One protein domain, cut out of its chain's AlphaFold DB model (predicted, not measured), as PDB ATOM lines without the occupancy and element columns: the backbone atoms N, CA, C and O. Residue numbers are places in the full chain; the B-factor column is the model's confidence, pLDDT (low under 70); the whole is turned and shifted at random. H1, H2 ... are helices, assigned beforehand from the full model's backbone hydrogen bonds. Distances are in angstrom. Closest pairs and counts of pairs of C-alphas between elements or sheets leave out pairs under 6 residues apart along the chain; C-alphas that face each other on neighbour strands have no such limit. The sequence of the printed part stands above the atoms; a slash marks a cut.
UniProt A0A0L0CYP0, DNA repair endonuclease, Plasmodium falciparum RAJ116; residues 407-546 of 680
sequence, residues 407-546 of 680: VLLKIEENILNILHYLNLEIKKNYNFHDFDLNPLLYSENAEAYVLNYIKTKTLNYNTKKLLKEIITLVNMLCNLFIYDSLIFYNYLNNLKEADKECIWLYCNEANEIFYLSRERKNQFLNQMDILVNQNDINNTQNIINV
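What this domain is: This is residues 407 to 546 of the 680 residues of the protein "DNA repair endonuclease" of Plasmodium falciparum RAJ116 (UniProt A0A0L0CYP0). The domain is an elongated bundle of four helices, H1, H4, H5 and H7, running up and down, with H1 and H4 side by side and H7 reaching from H1 across to H5. Short H3 packs on H4, residues 526 to 536 stick out at the far end of H7, and the chain then folds back to H8 near H5. The printed part has 140 residues with eight named helices, H1 to H8 in order, and no named strand: all helix. It is only just loose, close to compact, with a radius of gyration of the C-alphas of 17.5 A, and spans 59 by 26 by 26 A.

How they stand to each other: H1, residues 407 to 427, touches H4, residues 461 to 482, at a shallow tilt of 18 degrees, opposite ways; their closest C-alphas, of Leu 419 and Ile 470, are 6.5 A apart. H3, residues 446 to 454, forms a helical hairpin with H4, touching its residues 467 to 475 alone; the closest C-alphas, of Ala 446 and Ile 471, are 6.2 A apart. H2, residues 438 to 441, and H3 touch only at the corner, and only just, with 3 pairs of C-alphas within 8 A. H5, residues 485 to 498, is close to but not clearly touching H4. H6, residues 503 to 506, only just touches H4, with 3 pairs of C-alphas within 8 A. H7, residues 508 to 529, touches H1 with residues 509 to 516 alone, at a shallow tilt of 26 degrees; the closest C-alphas, of Asn 414 and Glu 509, are 5.2 A apart. H7 touches H5 at a steep tilt of 42 degrees, opposite ways; the closest C-alphas, of Leu 486 and Lys 521, are 5.2 A apart. H8, residues 540 to 546, is near H5. Every O i to N i+4 pair is within hydrogen-bond range in H1, H3, H5, H7 and H8, and 17 of 18 are in H4; H2 and H6 are too short for such a pair.

Where its parts are: H1 begins at C-alpha 407 (37.121, 19.585, -40.796) and is 30.5 A long. H4 is 31.5 A long, H5 20.0 A and H3 12.3 A. H7, 31.3 A long, ends at C-alpha 529 (39.350, 39.704, -47.134). H8 ends at C-alpha 546 (26.159, 42.264, -51.693).

The domain as a whole: The two C-alphas farthest apart, of Thr 456 and Asn 533, are 59.4 A apart. The printed part has no cut and no long link. The mean pLDDT of the printed part is 77.2; residues 430 to 435, 443 to 446, 456 and 527 to 546 are under 70.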
ATOM      1  N   VAL A 407      38.243  18.754 -41.279       87.94
ATOM      2  CA  VAL A 407      37.121  19.585 -40.796       87.94
ATOM      3  C   VAL A 407      35.790  19.175 -41.442       87.94
ATOM      4  O   VAL A 407      34.740  19.308 -40.822       87.94
ATOM      5  N   LEU A 408      35.824  18.676 -42.681       87.75
ATOM      6  CA  LEU A 408      34.652  18.174 -43.395       87.75
ATOM      7  C   LEU A 408      34.264  16.779 -42.891       87.75
ATOM      8  O   LEU A 408      33.093  16.574 -42.588       87.75
ATOM      9  N   LEU A 409      35.252  15.893 -42.693       90.50
ATOM     10  CA  LEU A 409      35.060  14.567 -42.089       90.50
ATOM     11  C   LEU A 409      34.373  14.660 -40.720       90.50
ATOM     12  O   LEU A 409      33.358  14.014 -40.513       90.50
ATOM     13  N   LYS A 410      34.826  15.550 -39.825       91.62
ATOM     14  CA  LYS A 410      34.170  15.757 -38.518       91.62
ATOM     15  C   LYS A 410      32.714  16.226 -38.614       91.62
ATOM     16  O   LYS A 410      31.895  15.876 -37.768       91.62
ATOM     17  N   ILE A 411      32.376  17.035 -39.622       91.75
ATOM     18  CA  ILE A 411      30.988  17.464 -39.846       91.75
ATOM     19  C   ILE A 411      30.147  16.278 -40.347       91.75
ATOM     20  O   ILE A 411      29.027  16.098 -39.882       91.75
ATOM     21  N   GLU A 412      30.688  15.459 -41.248       91.94
ATOM     22  CA  GLU A 412      30.055  14.229 -41.736       91.94
ATOM     23  C   GLU A 412      29.849  13.195 -40.614       91.94
ATOM     24  O   GLU A 412      28.720  12.750 -40.409       91.94
ATOM     25  N   GLU A 413      30.884  12.892 -39.826       92.12
ATOM     26  CA  GLU A 413      30.825  12.021 -38.641       92.12
ATOM     27  C   GLU A 413      29.723  12.472 -37.672       92.12
ATOM     28  O   GLU A 413      28.871  11.673 -37.282       92.12
ATOM     29  N   ASN A 414      29.665  13.767 -37.342       92.69
ATOM     30  CA  ASN A 414      28.638  14.299 -36.447       92.69
ATOM     31  C   ASN A 414      27.223  14.239 -37.050       92.69
ATOM     32  O   ASN A 414      26.274  13.936 -36.325       92.69
ATOM     33  N   ILE A 415      27.050  14.451 -38.363       91.12
ATOM     34  CA  ILE A 415      25.748  14.258 -39.032       91.12
ATOM     35  C   ILE A 415      25.332  12.781 -38.980       91.12
ATOM     36  O   ILE A 415      24.170  12.482 -38.694       91.12
ATOM     37  N   LEU A 416      26.264  11.854 -39.217       90.50
ATOM     38  CA  LEU A 416      26.014  10.411 -39.176       90.50
ATOM     39  C   LEU A 416      25.698   9.916 -37.752       90.50
ATOM     40  O   LEU A 416      24.803   9.086 -37.593       90.50
ATOM     41  N   ASN A 417      26.343  10.469 -36.723       90.81
ATOM     42  CA  ASN A 417      26.043  10.185 -35.313       90.81
ATOM     43  C   ASN A 417      24.623  10.645 -34.934       90.81
ATOM     44  O   ASN A 417      23.833   9.858 -34.410       90.81
ATOM     45  N   ILE A 418      24.248  11.882 -35.285       90.31
ATOM     46  CA  ILE A 418      22.880  12.402 -35.103       90.31
ATOM     47  C   ILE A 418      21.860  11.509 -35.825       90.31
ATOM     48  O   ILE A 418      20.846  11.106 -35.248       90.31
ATOM     49  N   LEU A 419      22.140  11.169 -37.085       89.62
ATOM     50  CA  LEU A 419      21.299  10.299 -37.899       89.62
ATOM     51  C   LEU A 419      21.139   8.910 -37.254       89.62
ATOM     52  O   LEU A 419      20.031   8.369 -37.244       89.62
ATOM     53  N   HIS A 420      22.201   8.356 -36.662       87.88
ATOM     54  CA  HIS A 420      22.158   7.099 -35.918       87.88
ATOM     55  C   HIS A 420      21.235   7.190 -34.693       87.88
ATOM     56  O   HIS A 420      20.350   6.342 -34.547       87.88
ATOM     57  N   TYR A 421      21.354   8.231 -33.858       87.50
ATOM     58  CA  TYR A 421      20.479   8.403 -32.689       87.50
ATOM     59  C   TYR A 421      18.996   8.495 -33.079       87.50
ATOM     60  O   TYR A 421      18.177   7.767 -32.516       87.50
ATOM     61  N   LEU A 422      18.642   9.305 -34.086       86.00
ATOM     62  CA  LEU A 422      17.257   9.406 -34.577       86.00
ATOM     63  C   LEU A 422      16.722   8.067 -35.115       86.00
ATOM     64  O   LEU A 422      15.524   7.794 -35.050       86.00
ATOM     65  N   ASN A 423      17.598   7.194 -35.617       84.81
ATOM     66  CA  ASN A 423      17.210   5.860 -36.067       84.81
ATOM     67  C   ASN A 423      17.016   4.874 -34.914       84.81
ATOM     68  O   ASN A 423      16.109   4.043 -34.987       84.81
ATOM     69  N   LEU A 424      17.785   4.993 -33.829       84.38
ATOM     70  CA  LEU A 424      17.481   4.292 -32.579       84.38
ATOM     71  C   LEU A 424      16.136   4.768 -32.007       84.38
ATOM     72  O   LEU A 424      15.332   3.942 -31.586       84.38
ATOM     73  N   GLU A 425      15.842   6.070 -32.053       82.69
ATOM     74  CA  GLU A 425      14.551   6.637 -31.630       82.69
ATOM     75  C   GLU A 425      13.374   6.090 -32.446       82.69
ATOM     76  O   GLU A 425      12.372   5.655 -31.878       82.69
ATOM     77  N   ILE A 426      13.506   6.037 -33.774       81.69
ATOM     78  CA  ILE A 426      12.494   5.427 -34.640       81.69
ATOM     79  C   ILE A 426      12.333   3.934 -34.332       81.69
ATOM     80  O   ILE A 426      11.199   3.487 -34.159       81.69
ATOM     81  N   LYS A 427      13.427   3.178 -34.169       80.00
ATOM     82  CA  LYS A 427      13.401   1.728 -33.889       80.00
ATOM     83  C   LYS A 427      12.839   1.343 -32.514       80.00
ATOM     84  O   LYS A 427      12.463   0.185 -32.348       80.00
ATOM     85  N   LYS A 428      12.697   2.284 -31.567       77.62
ATOM     86  CA  LYS A 428      11.899   2.090 -30.332       77.62
ATOM     87  C   LYS A 428      10.399   1.897 -30.627       77.62
ATOM     88  O   LYS A 428       9.677   1.374 -29.786       77.62
ATOM     89  N   ASN A 429       9.916   2.313 -31.802       71.94
ATOM     90  CA  ASN A 429       8.530   2.118 -32.229       71.94
ATOM     91  C   ASN A 429       8.413   0.794 -32.998       71.94
ATOM     92  O   ASN A 429       8.960   0.673 -34.094       71.94
ATOM     93  N   TYR A 430       7.643  -0.164 -32.470       58.59
ATOM     94  CA  TYR A 430       7.516  -1.530 -33.014       58.59
ATOM     95  C   TYR A 430       7.204  -1.611 -34.521       58.59
ATOM     96  O   TYR A 430       7.643  -2.533 -35.205       58.59
ATOM     97  N   ASN A 431       6.508  -0.614 -35.076       63.06
ATOM     98  CA  ASN A 431       6.199  -0.539 -36.507       63.06
ATOM     99  C   ASN A 431       7.442  -0.359 -37.413       63.06
ATOM    100  O   ASN A 431       7.315  -0.528 -38.623       63.06
ATOM    101  N   PHE A 432       8.617   0.013 -36.887       62.72
ATOM    102  CA  PHE A 432       9.753   0.530 -37.674       62.72
ATOM    103  C   PHE A 432      11.051  -0.294 -37.591       62.72
ATOM    104  O   PHE A 432      12.098   0.175 -38.039       62.72
ATOM    105  N   HIS A 433      11.014  -1.528 -37.078       61.81
ATOM    106  CA  HIS A 433      12.217  -2.370 -36.977       61.81
ATOM    107  C   HIS A 433      12.936  -2.594 -38.325       61.81
ATOM    108  O   HIS A 433      14.165  -2.567 -38.360       61.81
ATOM    109  N   ASP A 434      12.197  -2.708 -39.437       64.81
ATOM    110  CA  ASP A 434      12.760  -2.915 -40.789       64.81
ATOM    111  C   ASP A 434      13.401  -1.658 -41.416       64.81
ATOM    112  O   ASP A 434      13.776  -1.680 -42.588       64.81
ATOM    113  N   PHE A 435      13.434  -0.517 -40.716       68.38
ATOM    114  CA  PHE A 435      13.962   0.727 -41.278       68.38
ATOM    115  C   PHE A 435      15.499   0.714 -41.246       68.38
ATOM    116  O   PHE A 435      16.113   0.841 -40.184       68.38
ATOM    117  N   ASP A 436      16.130   0.536 -42.407       71.06
ATOM    118  CA  ASP A 436      17.585   0.622 -42.552       71.06
ATOM    119  C   ASP A 436      18.029   1.971 -43.138       71.06
ATOM    120  O   ASP A 436      17.356   2.556 -43.988       71.06
ATOM    121  N   LEU A 437      19.190   2.446 -42.686       72.38
ATOM    122  CA  LEU A 437      19.789   3.713 -43.096       72.38
ATOM    123  C   LEU A 437      20.543   3.623 -44.419       72.38
ATOM    124  O   LEU A 437      20.530   4.580 -45.193       72.38
ATOM    125  N   ASN A 438      21.191   2.494 -44.700       77.88
ATOM    126  CA  ASN A 438      22.048   2.372 -45.880       77.88
ATOM    127  C   ASN A 438      21.262   2.601 -47.193       77.88
ATOM    128  O   ASN A 438      21.712   3.392 -48.025       77.88
ATOM    129  N   PRO A 439      20.049   2.033 -47.389       72.12
ATOM    130  CA  PRO A 439      19.243   2.293 -48.582       72.12
ATOM    131  C   PRO A 439      18.697   3.724 -48.669       72.12
ATOM    132  O   PRO A 439      18.315   4.140 -49.759       72.12
ATOM    133  N   LEU A 440      18.636   4.458 -47.552       76.31
ATOM    134  CA  LEU A 440      18.243   5.867 -47.521       76.31
ATOM    135  C   LEU A 440      19.401   6.763 -47.979       76.31
ATOM    136  O   LEU A 440      19.202   7.603 -48.852       76.31
ATOM    137  N   LEU A 441      20.599   6.552 -47.421       76.94
ATOM    138  CA  LEU A 441      21.815   7.311 -47.738       76.94
ATOM    139  C   LEU A 441      22.247   7.141 -49.202       76.94
ATOM    140  O   LEU A 441      22.630   8.111 -49.846       76.94
ATOM    141  N   TYR A 442      22.125   5.930 -49.755       72.56
ATOM    142  CA  TYR A 442      22.429   5.651 -51.164       72.56
ATOM    143  C   TYR A 442      21.234   5.860 -52.120       72.56
ATOM    144  O   TYR A 442      21.284   5.422 -53.271       72.56
ATOM    145  N   SER A 443      20.141   6.498 -51.679       68.25
ATOM    146  CA  SER A 443      19.000   6.818 -52.549       68.25
ATOM    147  C   SER A 443      19.179   8.174 -53.230       68.25
ATOM    148  O   SER A 443      19.288   9.195 -52.559       68.25
ATOM    149  N   GLU A 444      19.042   8.213 -54.560       64.31
ATOM    150  CA  GLU A 444      18.922   9.453 -55.356       64.31
ATOM    151  C   GLU A 444      17.802  10.391 -54.862       64.31
ATOM    152  O   GLU A 444      17.776  11.575 -55.192       64.31
ATOM    153  N   ASN A 445      16.835   9.861 -54.104       69.81
ATOM    154  CA  ASN A 445      15.786  10.639 -53.462       69.81
ATOM    155  C   ASN A 445      15.386  10.000 -52.115       69.81
ATOM    156  O   ASN A 445      14.744   8.942 -52.073       69.81
ATOM    157  N   ALA A 446      15.769  10.651 -51.014       69.19
ATOM    158  CA  ALA A 446      15.463  10.225 -49.650       69.19
ATOM    159  C   ALA A 446      13.951  10.269 -49.343       69.19
ATOM    160  O   ALA A 446      13.394   9.313 -48.799       69.19
ATOM    161  N   GLU A 447      13.260  11.334 -49.762       75.44
ATOM    162  CA  GLU A 447      11.815  11.515 -49.562       75.44
ATOM    163  C   GLU A 447      11.006  10.395 -50.219       75.44
ATOM    164  O   GLU A 447      10.113   9.819 -49.604       75.44
ATOM    165  N   ALA A 448      11.340  10.033 -51.458       71.25
ATOM    166  CA  ALA A 448      10.661   8.982 -52.204       71.25
ATOM    167  C   ALA A 448      10.865   7.595 -51.571       71.25
ATOM    168  O   ALA A 448       9.956   6.765 -51.625       71.25
ATOM    169  N   TYR A 449      12.024   7.334 -50.957       74.75
ATOM    170  CA  TYR A 449      12.254   6.108 -50.189       74.75
ATOM    171  C   TYR A 449      11.379   6.080 -48.928       74.75
ATOM    172  O   TYR A 449      10.578   5.158 -48.756       74.75
ATOM    173  N   VAL A 450      11.446   7.132 -48.104       74.56
ATOM    174  CA  VAL A 450      10.671   7.255 -46.857       74.56
ATOM    175  C   VAL A 450       9.162   7.205 -47.123       74.56
ATOM    176  O   VAL A 450       8.448   6.445 -46.474       74.56
ATOM    177  N   LEU A 451       8.664   7.919 -48.136       76.25
ATOM    178  CA  LEU A 451       7.255   7.880 -48.539       76.25
ATOM    179  C   LEU A 451       6.815   6.495 -49.030       76.25
ATOM    180  O   LEU A 451       5.666   6.119 -48.816       76.25
ATOM    181  N   ASN A 452       7.688   5.719 -49.679       72.19
ATOM    182  CA  ASN A 452       7.362   4.342 -50.062       72.19
ATOM    183  C   ASN A 452       7.318   3.398 -48.852       72.19
ATOM    184  O   ASN A 452       6.430   2.550 -48.802       72.19
ATOM    185  N   TYR A 453       8.205   3.580 -47.870       72.50
ATOM    186  CA  TYR A 453       8.199   2.828 -46.609       72.50
ATOM    187  C   TYR A 453       6.966   3.152 -45.740       72.50
ATOM    188  O   TYR A 453       6.377   2.266 -45.126       72.50
ATOM    189  N   ILE A 454       6.533   4.419 -45.724       75.19
ATOM    190  CA  ILE A 454       5.363   4.897 -44.968       75.19
ATOM    191  C   ILE A 454       4.035   4.331 -45.495       75.19
ATOM    192  O   ILE A 454       3.127   4.100 -44.703       75.19
ATOM    193  N   LYS A 455       3.884   4.111 -46.811       70.75
ATOM    194  CA  LYS A 455       2.582   3.830 -47.468       70.75
ATOM    195  C   LYS A 455       1.758   2.682 -46.876       70.75
ATOM    196  O   LYS A 455       0.549   2.667 -47.085       70.75
ATOM    197  N   THR A 456       2.384   1.725 -46.197       62.91
ATOM    198  CA  THR A 456       1.725   0.547 -45.611       62.91
ATOM    199  C   THR A 456       1.636   0.582 -44.083       62.91
ATOM    200  O   THR A 456       1.118  -0.363 -43.494       62.91
ATOM    201  N   LYS A 457       2.136   1.638 -43.423       72.31
ATOM    202  CA  LYS A 457       2.305   1.700 -41.963       72.31
ATOM    203  C   LYS A 457       1.581   2.906 -41.360       72.31
ATOM    204  O   LYS A 457       1.627   4.012 -41.896       72.31
ATOM    205  N   THR A 458       0.926   2.710 -40.217       70.56
ATOM    206  CA  THR A 458       0.326   3.808 -39.448       70.56
ATOM    207  C   THR A 458       1.413   4.654 -38.778       70.56
ATOM    208  O   THR A 458       2.393   4.128 -38.246       70.56
ATOM    209  N   LEU A 459       1.241   5.979 -38.826       74.81
ATOM    210  CA  LEU A 459       2.185   6.972 -38.307       74.81
ATOM    211  C   LEU A 459       1.583   7.758 -37.143       74.81
ATOM    212  O   LEU A 459       0.518   8.358 -37.280       74.81
ATOM    213  N   ASN A 460       2.351   7.878 -36.065       80.19
ATOM    214  CA  ASN A 460       2.136   8.893 -35.040       80.19
ATOM    215  C   ASN A 460       2.744  10.232 -35.500       80.19
ATOM    216  O   ASN A 460       3.723  10.252 -36.256       80.19
ATOM    217  N   TYR A 461       2.224  11.357 -34.997       82.12
ATOM    218  CA  TYR A 461       2.757  12.694 -35.308       82.12
ATOM    219  C   TYR A 461       4.273  12.781 -35.053       82.12
ATOM    220  O   TYR A 461       5.028  13.168 -35.944       82.12
ATOM    221  N   ASN A 462       4.733  12.292 -33.897       82.12
ATOM    222  CA  ASN A 462       6.149  12.282 -33.519       82.12
ATOM    223  C   ASN A 462       7.005  11.458 -34.499       82.12
ATOM    224  O   ASN A 462       8.056  11.920 -34.927       82.12
ATOM    225  N   THR A 463       6.532  10.283 -34.942       81.50
ATOM    226  CA  THR A 463       7.246   9.483 -35.959       81.50
ATOM    227  C   THR A 463       7.303  10.185 -37.318       81.50
ATOM    228  O   THR A 463       8.310  10.088 -38.012       81.50
ATOM    229  N   LYS A 464       6.275  10.962 -37.687       82.81
ATOM    230  CA  LYS A 464       6.293  11.784 -38.907       82.81
ATOM    231  C   LYS A 464       7.274  12.962 -38.789       82.81
ATOM    232  O   LYS A 464       7.935  13.277 -39.775       82.81
ATOM    233  N   LYS A 465       7.398  13.578 -37.605       85.25
ATOM    234  CA  LYS A 465       8.396  14.626 -37.316       85.25
ATOM    235  C   LYS A 465       9.822  14.062 -37.391       85.25
ATOM    236  O   LYS A 465      10.605  14.557 -38.191       85.25
ATOM    237  N   LEU A 466      10.111  12.949 -36.708       84.44
ATOM    238  CA  LEU A 466      11.405  12.246 -36.789       84.44
ATOM    239  C   LEU A 466      11.796  11.869 -38.231       84.44
ATOM    240  O   LEU A 466      12.936  12.076 -38.639       84.44
ATOM    241  N   LEU A 467      10.851  11.368 -39.036       84.88
ATOM    242  CA  LEU A 467      11.107  11.040 -40.445       84.88
ATOM    243  C   LEU A 467      11.364  12.289 -41.312       84.88
ATOM    244  O   LEU A 467      12.171  12.211 -42.238       84.88
ATOM    245  N   LYS A 468      10.751  13.443 -41.002       85.69
ATOM    246  CA  LYS A 468      11.101  14.740 -41.619       85.69
ATOM    247  C   LYS A 468      12.527  15.155 -41.241       85.69
ATOM    248  O   LYS A 468      13.292  15.530 -42.124       85.69
ATOM    249  N   GLU A 469      12.891  15.052 -39.962       87.50
ATOM    250  CA  GLU A 469      14.221  15.429 -39.458       87.50
ATOM    251  C   GLU A 469      15.335  14.586 -40.105       87.50
ATOM    252  O   GLU A 469      16.326  15.130 -40.595       87.50
ATOM    253  N   ILE A 470      15.120  13.273 -40.237       87.31
ATOM    254  CA  ILE A 470      16.007  12.360 -40.975       87.31
ATOM    255  C   ILE A 470      16.171  12.776 -42.445       87.31
ATOM    256  O   ILE A 470      17.296  12.826 -42.939       87.31
ATOM    257  N   ILE A 471      15.082  13.122 -43.142       87.25
ATOM    258  CA  ILE A 471      15.149  13.624 -44.526       87.25
ATOM    259  C   ILE A 471      15.977  14.915 -44.592       87.25
ATOM    260  O   ILE A 471      16.836  15.044 -45.465       87.25
ATOM    261  N   THR A 472      15.770  15.859 -43.667       88.38
ATOM    262  CA  THR A 472      16.543  17.113 -43.651       88.38
ATOM    263  C   THR A 472      18.028  16.889 -43.372       88.38
ATOM    264  O   THR A 472      18.846  17.573 -43.978       88.38
ATOM    265  N   LEU A 473      18.394  15.907 -42.543       88.56
ATOM    266  CA  LEU A 473      19.792  15.567 -42.254       88.56
ATOM    267  C   LEU A 473      20.487  14.868 -43.429       88.56
ATOM    268  O   LEU A 473      21.631  15.194 -43.735       88.56
ATOM    269  N   VAL A 474      19.799  13.973 -44.147       87.88
ATOM    270  CA  VAL A 474      20.339  13.370 -45.381       87.88
ATOM    271  C   VAL A 474      20.500  14.429 -46.478       87.88
ATOM    272  O   VAL A 474      21.549  14.500 -47.116       87.88
ATOM    273  N   ASN A 475      19.525  15.330 -46.640       88.06
ATOM    274  CA  ASN A 475      19.651  16.466 -47.559       88.06
ATOM    275  C   ASN A 475      20.796  17.416 -47.145       88.06
ATOM    276  O   ASN A 475      21.523  17.911 -48.004       88.06
ATOM    277  N   MET A 476      21.001  17.642 -45.844       88.25
ATOM    278  CA  MET A 476      22.119  18.423 -45.299       88.25
ATOM    279  C   MET A 476      23.480  17.765 -45.566       88.25
ATOM    280  O   MET A 476      24.415  18.480 -45.920       88.25
ATOM    281  N   LEU A 477      23.585  16.434 -45.479       88.94
ATOM    282  CA  LEU A 477      24.794  15.688 -45.841       88.94
ATOM    283  C   LEU A 477      25.113  15.824 -47.338       88.94
ATOM    284  O   LEU A 477      26.239  16.149 -47.695       88.94
ATOM    285  N   CYS A 478      24.124  15.683 -48.225       87.12
ATOM    286  CA  CYS A 478      24.322  15.929 -49.659       87.12
ATOM    287  C   CYS A 478      24.748  17.385 -49.939       87.12
ATOM    288  O   CYS A 478      25.683  17.643 -50.700       87.12
ATOM    289  N   ASN A 479      24.103  18.350 -49.279       87.94
ATOM    290  CA  ASN A 479      24.401  19.776 -49.422       87.94
ATOM    291  C   ASN A 479      25.785  20.172 -48.873       87.94
ATOM    292  O   ASN A 479      26.353  21.157 -49.345       87.94
ATOM    293  N   LEU A 480      26.358  19.407 -47.934       88.88
ATOM    294  CA  LEU A 480      27.698  19.622 -47.371       88.88
ATOM    295  C   LEU A 480      28.809  19.577 -48.435       88.88
ATOM    296  O   LEU A 480      29.787  20.321 -48.331       88.88
ATOM    297  N   PHE A 481      28.638  18.720 -49.448       86.31
ATOM    298  CA  PHE A 481      29.576  18.535 -50.558       86.31
ATOM    299  C   PHE A 481      29.248  19.405 -51.782       86.31
ATOM    300  O   PHE A 481      30.136  19.709 -52.575       86.31
ATOM    301  N   ILE A 482      27.983  19.816 -51.944       86.50
ATOM    302  CA  ILE A 482      27.512  20.599 -53.101       86.50
ATOM    303  C   ILE A 482      27.665  22.117 -52.878       86.50
ATOM    304  O   ILE A 482      27.902  22.851 -53.839       86.50
ATOM    305  N   TYR A 483      27.526  22.614 -51.643       84.56
ATOM    306  CA  TYR A 483      27.505  24.053 -51.349       84.56
ATOM    307  C   TYR A 483      28.833  24.613 -50.817       84.56
ATOM    308  O   TYR A 483      29.502  24.033 -49.962       84.56
ATOM    309  N   ASP A 484      29.157  25.833 -51.253       82.19
ATOM    310  CA  ASP A 484      30.227  26.666 -50.695       82.19
ATOM    311  C   ASP A 484      30.056  26.877 -49.184       82.19
ATOM    312  O   ASP A 484      28.939  27.089 -48.714       82.19
ATOM    313  N   SER A 485      31.159  26.946 -48.429       83.44
ATOM    314  CA  SER A 485      31.156  27.098 -46.961       83.44
ATOM    315  C   SER A 485      30.262  28.240 -46.439       83.44
ATOM    316  O   SER A 485      29.651  28.104 -45.380       83.44
ATOM    317  N   LEU A 486      30.142  29.349 -47.181       82.44
ATOM    318  CA  LEU A 486      29.244  30.463 -46.844       82.44
ATOM    319  C   LEU A 486      27.763  30.147 -47.126       82.44
ATOM    320  O   LEU A 486      26.906  30.433 -46.292       82.44
ATOM    321  N   ILE A 487      27.462  29.532 -48.274       84.56
ATOM    322  CA  ILE A 487      26.100  29.129 -48.661       84.56
ATOM    323  C   ILE A 487      25.595  28.039 -47.708       84.56
ATOM    324  O   ILE A 487      24.473  28.128 -47.215       84.56
ATOM    325  N   PHE A 488      26.448  27.067 -47.382       88.25
ATOM    326  CA  PHE A 488      26.165  26.011 -46.416       88.25
ATOM    327  C   PHE A 488      25.871  26.574 -45.017       88.25
ATOM    328  O   PHE A 488      24.844  26.238 -44.435       88.25
ATOM    329  N   TYR A 489      26.693  27.498 -44.500       87.75
ATOM    330  CA  TYR A 489      26.423  28.148 -43.208       87.75
ATOM    331  C   TYR A 489      25.070  28.880 -43.195       87.75
ATOM    332  O   TYR A 489      24.315  28.773 -42.229       87.75
ATOM    333  N   ASN A 490      24.724  29.582 -44.279       85.19
ATOM    334  CA  ASN A 490      23.427  30.252 -44.402       85.19
ATOM    335  C   ASN A 490      22.264  29.246 -44.467       85.19
ATOM    336  O   ASN A 490      21.254  29.448 -43.800       85.19
ATOM    337  N   TYR A 491      22.426  28.132 -45.185       88.00
ATOM    338  CA  TYR A 491      21.460  27.031 -45.205       88.00
ATOM    339  C   TYR A 491      21.218  26.442 -43.802       88.00
ATOM    340  O   TYR A 491      20.063  26.248 -43.422       88.00
ATOM    341  N   LEU A 492      22.265  26.251 -42.987       88.06
ATOM    342  CA  LEU A 492      22.110  25.793 -41.598       88.06
ATOM    343  C   LEU A 492      21.356  26.798 -40.713       88.06
ATOM    344  O   LEU A 492      20.541  26.385 -39.886       88.06
ATOM    345  N   ASN A 493      21.581  28.105 -40.887       86.06
ATOM    346  CA  ASN A 493      20.807  29.123 -40.165       86.06
ATOM    347  C   ASN A 493      19.332  29.096 -40.589       86.06
ATOM    348  O   ASN A 493      18.460  29.094 -39.726       86.06
ATOM    349  N   ASN A 494      19.053  28.977 -41.890       87.69
ATOM    350  CA  ASN A 494      17.685  28.885 -42.404       87.69
ATOM    351  C   ASN A 494      16.946  27.650 -41.849       87.69
ATOM    352  O   ASN A 494      15.780  27.760 -41.478       87.69
ATOM    353  N   LEU A 495      17.615  26.493 -41.730       86.69
ATOM    354  CA  LEU A 495      17.052  25.309 -41.060       86.69
ATOM    355  C   LEU A 495      16.751  25.580 -39.574       86.69
ATOM    356  O   LEU A 495      15.666  25.252 -39.094       86.69
ATOM    357  N   LYS A 496      17.689  26.213 -38.857       85.06
ATOM    358  CA  LYS A 496      17.552  26.564 -37.432       85.06
ATOM    359  C   LYS A 496      16.452  27.599 -37.166       85.06
ATOM    360  O   LYS A 496      15.831  27.574 -36.106       85.06
ATOM    361  N   GLU A 497      16.213  28.514 -38.100       83.62
ATOM    362  CA  GLU A 497      15.127  29.493 -38.019       83.62
ATOM    363  C   GLU A 497      13.763  28.873 -38.343       83.62
ATOM    364  O   GLU A 497      12.784  29.217 -37.676       83.62
ATOM    365  N   ALA A 498      13.707  27.946 -39.308       81.44
ATOM    366  CA  ALA A 498      12.480  27.288 -39.753       81.44
ATOM    367  C   ALA A 498      11.926  26.268 -38.742       81.44
ATOM    368  O   ALA A 498      10.750  26.341 -38.394       81.44
ATOM    369  N   ASP A 499      12.751  25.336 -38.252       77.38
ATOM    370  CA  ASP A 499      12.315  24.240 -37.372       77.38
ATOM    371  C   ASP A 499      13.007  24.297 -35.995       77.38
ATOM    372  O   ASP A 499      13.767  23.405 -35.611       77.38
ATOM    373  N   LYS A 500      12.704  25.342 -35.213       74.00
ATOM    374  CA  LYS A 500      13.265  25.570 -33.860       74.00
ATOM    375  C   LYS A 500      13.001  24.447 -32.848       74.00
ATOM    376  O   LYS A 500      13.663  24.399 -31.818       74.00
ATOM    377  N   GLU A 501      12.038  23.570 -33.125       73.81
ATOM    378  CA  GLU A 501      11.677  22.428 -32.280       73.81
ATOM    379  C   GLU A 501      12.316  21.092 -32.721       73.81
ATOM    380  O   GLU A 501      11.846  20.032 -32.291       73.81
ATOM    381  N   CYS A 502      13.279  21.093 -33.649       78.94
ATOM    382  CA  CYS A 502      13.937  19.858 -34.086       78.94
ATOM    383  C   CYS A 502      14.692  19.185 -32.933       78.94
ATOM    384  O   CYS A 502      15.464  19.836 -32.230       78.94
ATOM    385  N   ILE A 503      14.532  17.870 -32.786       81.62
ATOM    386  CA  ILE A 503      15.162  17.083 -31.716       81.62
ATOM    387  C   ILE A 503      16.688  17.096 -31.880       81.62
ATOM    388  O   ILE A 503      17.417  17.283 -30.906       81.62
ATOM    389  N   TRP A 504      17.177  17.003 -33.121       83.06
ATOM    390  CA  TRP A 504      18.616  17.008 -33.404       83.06
ATOM    391  C   TRP A 504      19.346  18.310 -33.030       83.06
ATOM    392  O   TRP A 504      20.552  18.274 -32.795       83.06
ATOM    393  N   LEU A 505      18.651  19.452 -32.929       84.69
ATOM    394  CA  LEU A 505      19.273  20.731 -32.545       84.69
ATOM    395  C   LEU A 505      19.743  20.757 -31.080       84.69
ATOM    396  O   LEU A 505      20.541  21.622 -30.720       84.69
ATOM    397  N   TYR A 506      19.265  19.825 -30.251       83.81
ATOM    398  CA  TYR A 506      19.659  19.685 -28.847       83.81
ATOM    399  C   TYR A 506      20.854  18.734 -28.641       83.81
ATOM    400  O   TYR A 506      21.352  18.623 -27.522       83.81
ATOM    401  N   CYS A 507      21.338  18.062 -29.694       85.81
ATOM    402  CA  CYS A 507      22.523  17.203 -29.637       85.81
ATOM    403  C   CYS A 507      23.822  18.029 -29.530       85.81
ATOM    404  O   CYS A 507      23.941  19.115 -30.104       85.81
ATOM    405  N   ASN A 508      24.838  17.502 -28.842       86.50
ATOM    406  CA  ASN A 508      26.138  18.178 -28.711       86.50
ATOM    407  C   ASN A 508      26.861  18.243 -30.066       86.50
ATOM    408  O   ASN A 508      27.403  19.280 -30.447       86.50
ATOM    409  N   GLU A 509      26.749  17.164 -30.832       90.69
ATOM    410  CA  GLU A 509      27.225  16.987 -32.199       90.69
ATOM    411  C   GLU A 509      26.686  18.085 -33.139       90.69
ATOM    412  O   GLU A 509      27.401  18.572 -34.015       90.69
ATOM    413  N   ALA A 510      25.449  18.555 -32.923       88.00
ATOM    414  CA  ALA A 510      24.868  19.646 -33.705       88.00
ATOM    415  C   ALA A 510      25.548  20.990 -33.405       88.00
ATOM    416  O   ALA A 510      25.841  21.755 -34.328       88.00
ATOM    417  N   ASN A 511      25.858  21.265 -32.134       89.19
ATOM    418  CA  ASN A 511      26.595  22.467 -31.738       89.19
ATOM    419  C   ASN A 511      28.008  22.488 -32.345       89.19
ATOM    420  O   ASN A 511      28.441  23.534 -32.833       89.19
ATOM    421  N   GLU A 512      28.687  21.337 -32.408       89.62
ATOM    422  CA  GLU A 512      29.965  21.209 -33.119       89.62
ATOM    423  C   GLU A 512      29.826  21.472 -34.625       89.62
ATOM    424  O   GLU A 512      30.636  22.210 -35.187       89.62
ATOM    425  N   ILE A 513      28.782  20.962 -35.290       90.75
ATOM    426  CA  ILE A 513      28.546  21.243 -36.718       90.75
ATOM    427  C   ILE A 513      28.352  22.748 -36.963       90.75
ATOM    428  O   ILE A 513      28.944  23.293 -37.901       90.75
ATOM    429  N   PHE A 514      27.578  23.450 -36.125       88.88
ATOM    430  CA  PHE A 514      27.434  24.910 -36.224       88.88
ATOM    431  C   PHE A 514      28.763  25.643 -35.970       88.88
ATOM    432  O   PHE A 514      29.060  26.618 -36.666       88.88
ATOM    433  N   TYR A 515      29.580  25.170 -35.021       90.56
ATOM    434  CA  TYR A 515      30.902  25.730 -34.727       90.56
ATOM    435  C   TYR A 515      31.868  25.565 -35.911       90.56
ATOM    436  O   TYR A 515      32.329  26.565 -36.463       90.56
ATOM    437  N   LEU A 516      32.092  24.334 -36.380       89.69
ATOM    438  CA  LEU A 516      32.991  24.029 -37.500       89.69
ATOM    439  C   LEU A 516      32.528  24.704 -38.803       89.69
ATOM    440  O   LEU A 516      33.344  25.179 -39.592       89.69
ATOM    441  N   SER A 517      31.214  24.826 -39.020       88.25
ATOM    442  CA  SER A 517      30.666  25.572 -40.163       88.25
ATOM    443  C   SER A 517      30.921  27.079 -40.052       88.25
ATOM    444  O   SER A 517      31.217  27.726 -41.058       88.25
ATOM    445  N   ARG A 518      30.867  27.652 -38.839       86.56
ATOM    446  CA  ARG A 518      31.240  29.054 -38.585       86.56
ATOM    447  C   ARG A 518      32.738  29.281 -38.791       86.56
ATOM    448  O   ARG A 518      33.102  30.294 -39.386       86.56
ATOM    449  N   GLU A 519      33.590  28.351 -38.361       85.94
ATOM    450  CA  GLU A 519      35.033  28.400 -38.621       85.94
ATOM    451  C   GLU A 519      35.340  28.335 -40.118       85.94
ATOM    452  O   GLU A 519      36.003  29.232 -40.629       85.94
ATOM    453  N   ARG A 520      34.782  27.359 -40.851       85.19
ATOM    454  CA  ARG A 520      34.915  27.261 -42.318       85.19
ATOM    455  C   ARG A 520      34.458  28.537 -43.028       85.19
ATOM    456  O   ARG A 520      35.116  28.988 -43.962       85.19
ATOM    457  N   LYS A 521      33.343  29.131 -42.589       84.75
ATOM    458  CA  LYS A 521      32.845  30.412 -43.113       84.75
ATOM    459  C   LYS A 521      33.834  31.548 -42.832       84.75
ATOM    460  O   LYS A 521      34.113  32.331 -43.731       84.75
ATOM    461  N   ASN A 522      34.384  31.635 -41.620       81.12
ATOM    462  CA  ASN A 522      35.370  32.658 -41.259       81.12
ATOM    463  C   ASN A 522      36.707  32.468 -42.002       81.12
ATOM    464  O   ASN A 522      37.276  33.448 -42.459       81.12
ATOM    465  N   GLN A 523      37.191  31.236 -42.182       80.31
ATOM    466  CA  GLN A 523      38.393  30.938 -42.975       80.31
ATOM    467  C   GLN A 523      38.215  31.355 -44.441       80.31
ATOM    468  O   GLN A 523      39.087  32.011 -45.004       80.31
ATOM    469  N   PHE A 524      37.063  31.033 -45.035       78.00
ATOM    470  CA  PHE A 524      36.724  31.425 -46.404       78.00
ATOM    471  C   PHE A 524      36.557  32.945 -46.558       78.00
ATOM    472  O   PHE A 524      37.021  33.507 -47.544       78.00
ATOM    473  N   LEU A 525      35.956  33.629 -45.575       74.38
ATOM    474  CA  LEU A 525      35.901  35.096 -45.555       74.38
ATOM    475  C   LEU A 525      37.298  35.706 -45.400       74.38
ATOM    476  O   LEU A 525      37.652  36.544 -46.208       74.38
ATOM    477  N   ASN A 526      38.153  35.211 -44.501       74.12
ATOM    478  CA  ASN A 526      39.537  35.688 -44.385       74.12
ATOM    479  C   ASN A 526      40.323  35.531 -45.705       74.12
ATOM    480  O   ASN A 526      41.149  36.379 -46.034       74.12
ATOM    481  N   GLN A 527      40.060  34.474 -46.485       67.44
ATOM    482  CA  GLN A 527      40.629  34.297 -47.828       67.44
ATOM    483  C   GLN A 527      40.063  35.295 -48.859       67.44
ATOM    484  O   GLN A 527      40.785  35.690 -49.771       67.44
ATOM    485  N   MET A 528      38.814  35.749 -48.706       61.88
ATOM    486  CA  MET A 528      38.237  36.857 -49.489       61.88
ATOM    487  C   MET A 528      38.749  38.229 -49.037       61.88
ATOM    488  O   MET A 528      38.978  39.099 -49.873       61.88
ATOM    489  N   ASP A 529      38.966  38.424 -47.740       56.75
ATOM    490  CA  ASP A 529      39.350  39.704 -47.134       56.75
ATOM    491  C   ASP A 529      40.846  40.013 -47.349       56.75
ATOM    492  O   ASP A 529      41.259  41.170 -47.369       56.75
ATOM    493  N   ILE A 530      41.658  39.002 -47.681       52.75
ATOM    494  CA  ILE A 530      42.980  39.191 -48.312       52.75
ATOM    495  C   ILE A 530      42.868  39.937 -49.667       52.75
ATOM    496  O   ILE A 530      43.836  40.555 -50.113       52.75
ATOM    497  N   LEU A 531      41.683  39.951 -50.295       46.44
ATOM    498  CA  LEU A 531      41.347  40.738 -51.490       46.44
ATOM    499  C   LEU A 531      40.405  41.932 -51.199       46.44
ATOM    500  O   LEU A 531      40.130  42.717 -52.111       46.44
ATOM    501  N   VAL A 532      39.909  42.098 -49.963       44.91
ATOM    502  CA  VAL A 532      38.948  43.147 -49.564       44.91
ATOM    503  C   VAL A 532      39.349  43.749 -48.213       44.91
ATOM    504  O   VAL A 532      39.160  43.150 -47.161       44.91
ATOM    505  N   ASN A 533      39.888  44.971 -48.242       39.09
ATOM    506  CA  ASN A 533      40.342  45.660 -47.031       39.09
ATOM    507  C   ASN A 533      39.223  45.843 -45.989       39.09
ATOM    508  O   ASN A 533      38.090  46.177 -46.325       39.09
ATOM    509  N   GLN A 534      39.622  45.703 -44.723       47.06
ATOM    510  CA  GLN A 534      38.834  45.825 -43.491       47.06
ATOM    511  C   GLN A 534      37.673  46.841 -43.548       47.06
ATOM    512  O   GLN A 534      37.920  48.047 -43.553       47.06
ATOM    513  N   ASN A 535      36.427  46.344 -43.502       41.28
ATOM    514  CA  ASN A 535      35.354  46.724 -42.558       41.28
ATOM    515  C   ASN A 535      34.053  45.927 -42.849       41.28
ATOM    516  O   ASN A 535      33.817  45.554 -43.990       41.28
ATOM    517  N   ASP A 536      33.223  45.708 -41.813       42.53
ATOM    518  CA  ASP A 536      31.878  45.062 -41.804       42.53
ATOM    519  C   ASP A 536      31.759  43.547 -41.488       42.53
ATOM    520  O   ASP A 536      30.985  42.802 -42.089       42.53
ATOM    521  N   ILE A 537      32.426  43.088 -40.423       45.09
ATOM    522  CA  ILE A 537      32.390  41.682 -39.950       45.09
ATOM    523  C   ILE A 537      31.016  41.204 -39.399       45.09
ATOM    524  O   ILE A 537      30.772  39.997 -39.322       45.09
ATOM    525  N   ASN A 538      30.099  42.106 -39.018       44.84
ATOM    526  CA  ASN A 538      28.957  41.753 -38.152       44.84
ATOM    527  C   ASN A 538      27.607  41.463 -38.842       44.84
ATOM    528  O   ASN A 538      26.758  40.840 -38.207       44.84
ATOM    529  N   ASN A 539      27.390  41.835 -40.111       48.59
ATOM    530  CA  ASN A 539      26.102  41.617 -40.794       48.59
ATOM    531  C   ASN A 539      26.208  40.580 -41.922       48.59
ATOM    532  O   ASN A 539      26.452  40.917 -43.081       48.59
ATOM    533  N   THR A 540      25.918  39.312 -41.613       52.28
ATOM    534  CA  THR A 540      25.794  38.245 -42.627       52.28
ATOM    535  C   THR A 540      24.760  38.578 -43.703       52.28
ATOM    536  O   THR A 540      25.002  38.292 -44.871       52.28
ATOM    537  N   GLN A 541      23.653  39.241 -43.350       51.72
ATOM    538  CA  GLN A 541      22.642  39.687 -44.318       51.72
ATOM    539  C   GLN A 541      23.171  40.756 -45.292       51.72
ATOM    540  O   GLN A 541      22.843  40.701 -46.473       51.72
ATOM    541  N   ASN A 542      24.050  41.669 -44.854       50.47
ATOM    542  CA  ASN A 542      24.673  42.643 -45.763       50.47
ATOM    543  C   ASN A 542      25.594  41.938 -46.767       50.47
ATOM    544  O   ASN A 542      25.538  42.238 -47.955       50.47
ATOM    545  N   ILE A 543      26.376  40.954 -46.311       53.69
ATOM    546  CA  ILE A 543      27.230  40.132 -47.183       53.69
ATOM    547  C   ILE A 543      26.376  39.345 -48.195       53.69
ATOM    548  O   ILE A 543      26.714  39.313 -49.373       53.69
ATOM    549  N   ILE A 544      25.243  38.766 -47.779       53.62
ATOM    550  CA  ILE A 544      24.306  38.062 -48.680       53.62
ATOM    551  C   ILE A 544      23.717  39.013 -49.730       53.62
ATOM    552  O   ILE A 544      23.706  38.674 -50.912       53.62
ATOM    553  N   ASN A 545      23.284  40.210 -49.327       51.12
ATOM    554  CA  ASN A 545      22.739  41.210 -50.247       51.12
ATOM    555  C   ASN A 545      23.802  41.682 -51.250       51.12
ATOM    556  O   ASN A 545      23.533  41.725 -52.447       51.12
ATOM    557  N   VAL A 546      25.032  41.958 -50.795       50.72
ATOM    558  CA  VAL A 546      26.159  42.264 -51.693       50.72
ATOM    559  C   VAL A 546      26.396  41.104 -52.662       50.72
ATOM    560  O   VAL A 546      26.494  41.343 -53.856       50.72
TER     561      VAL A 546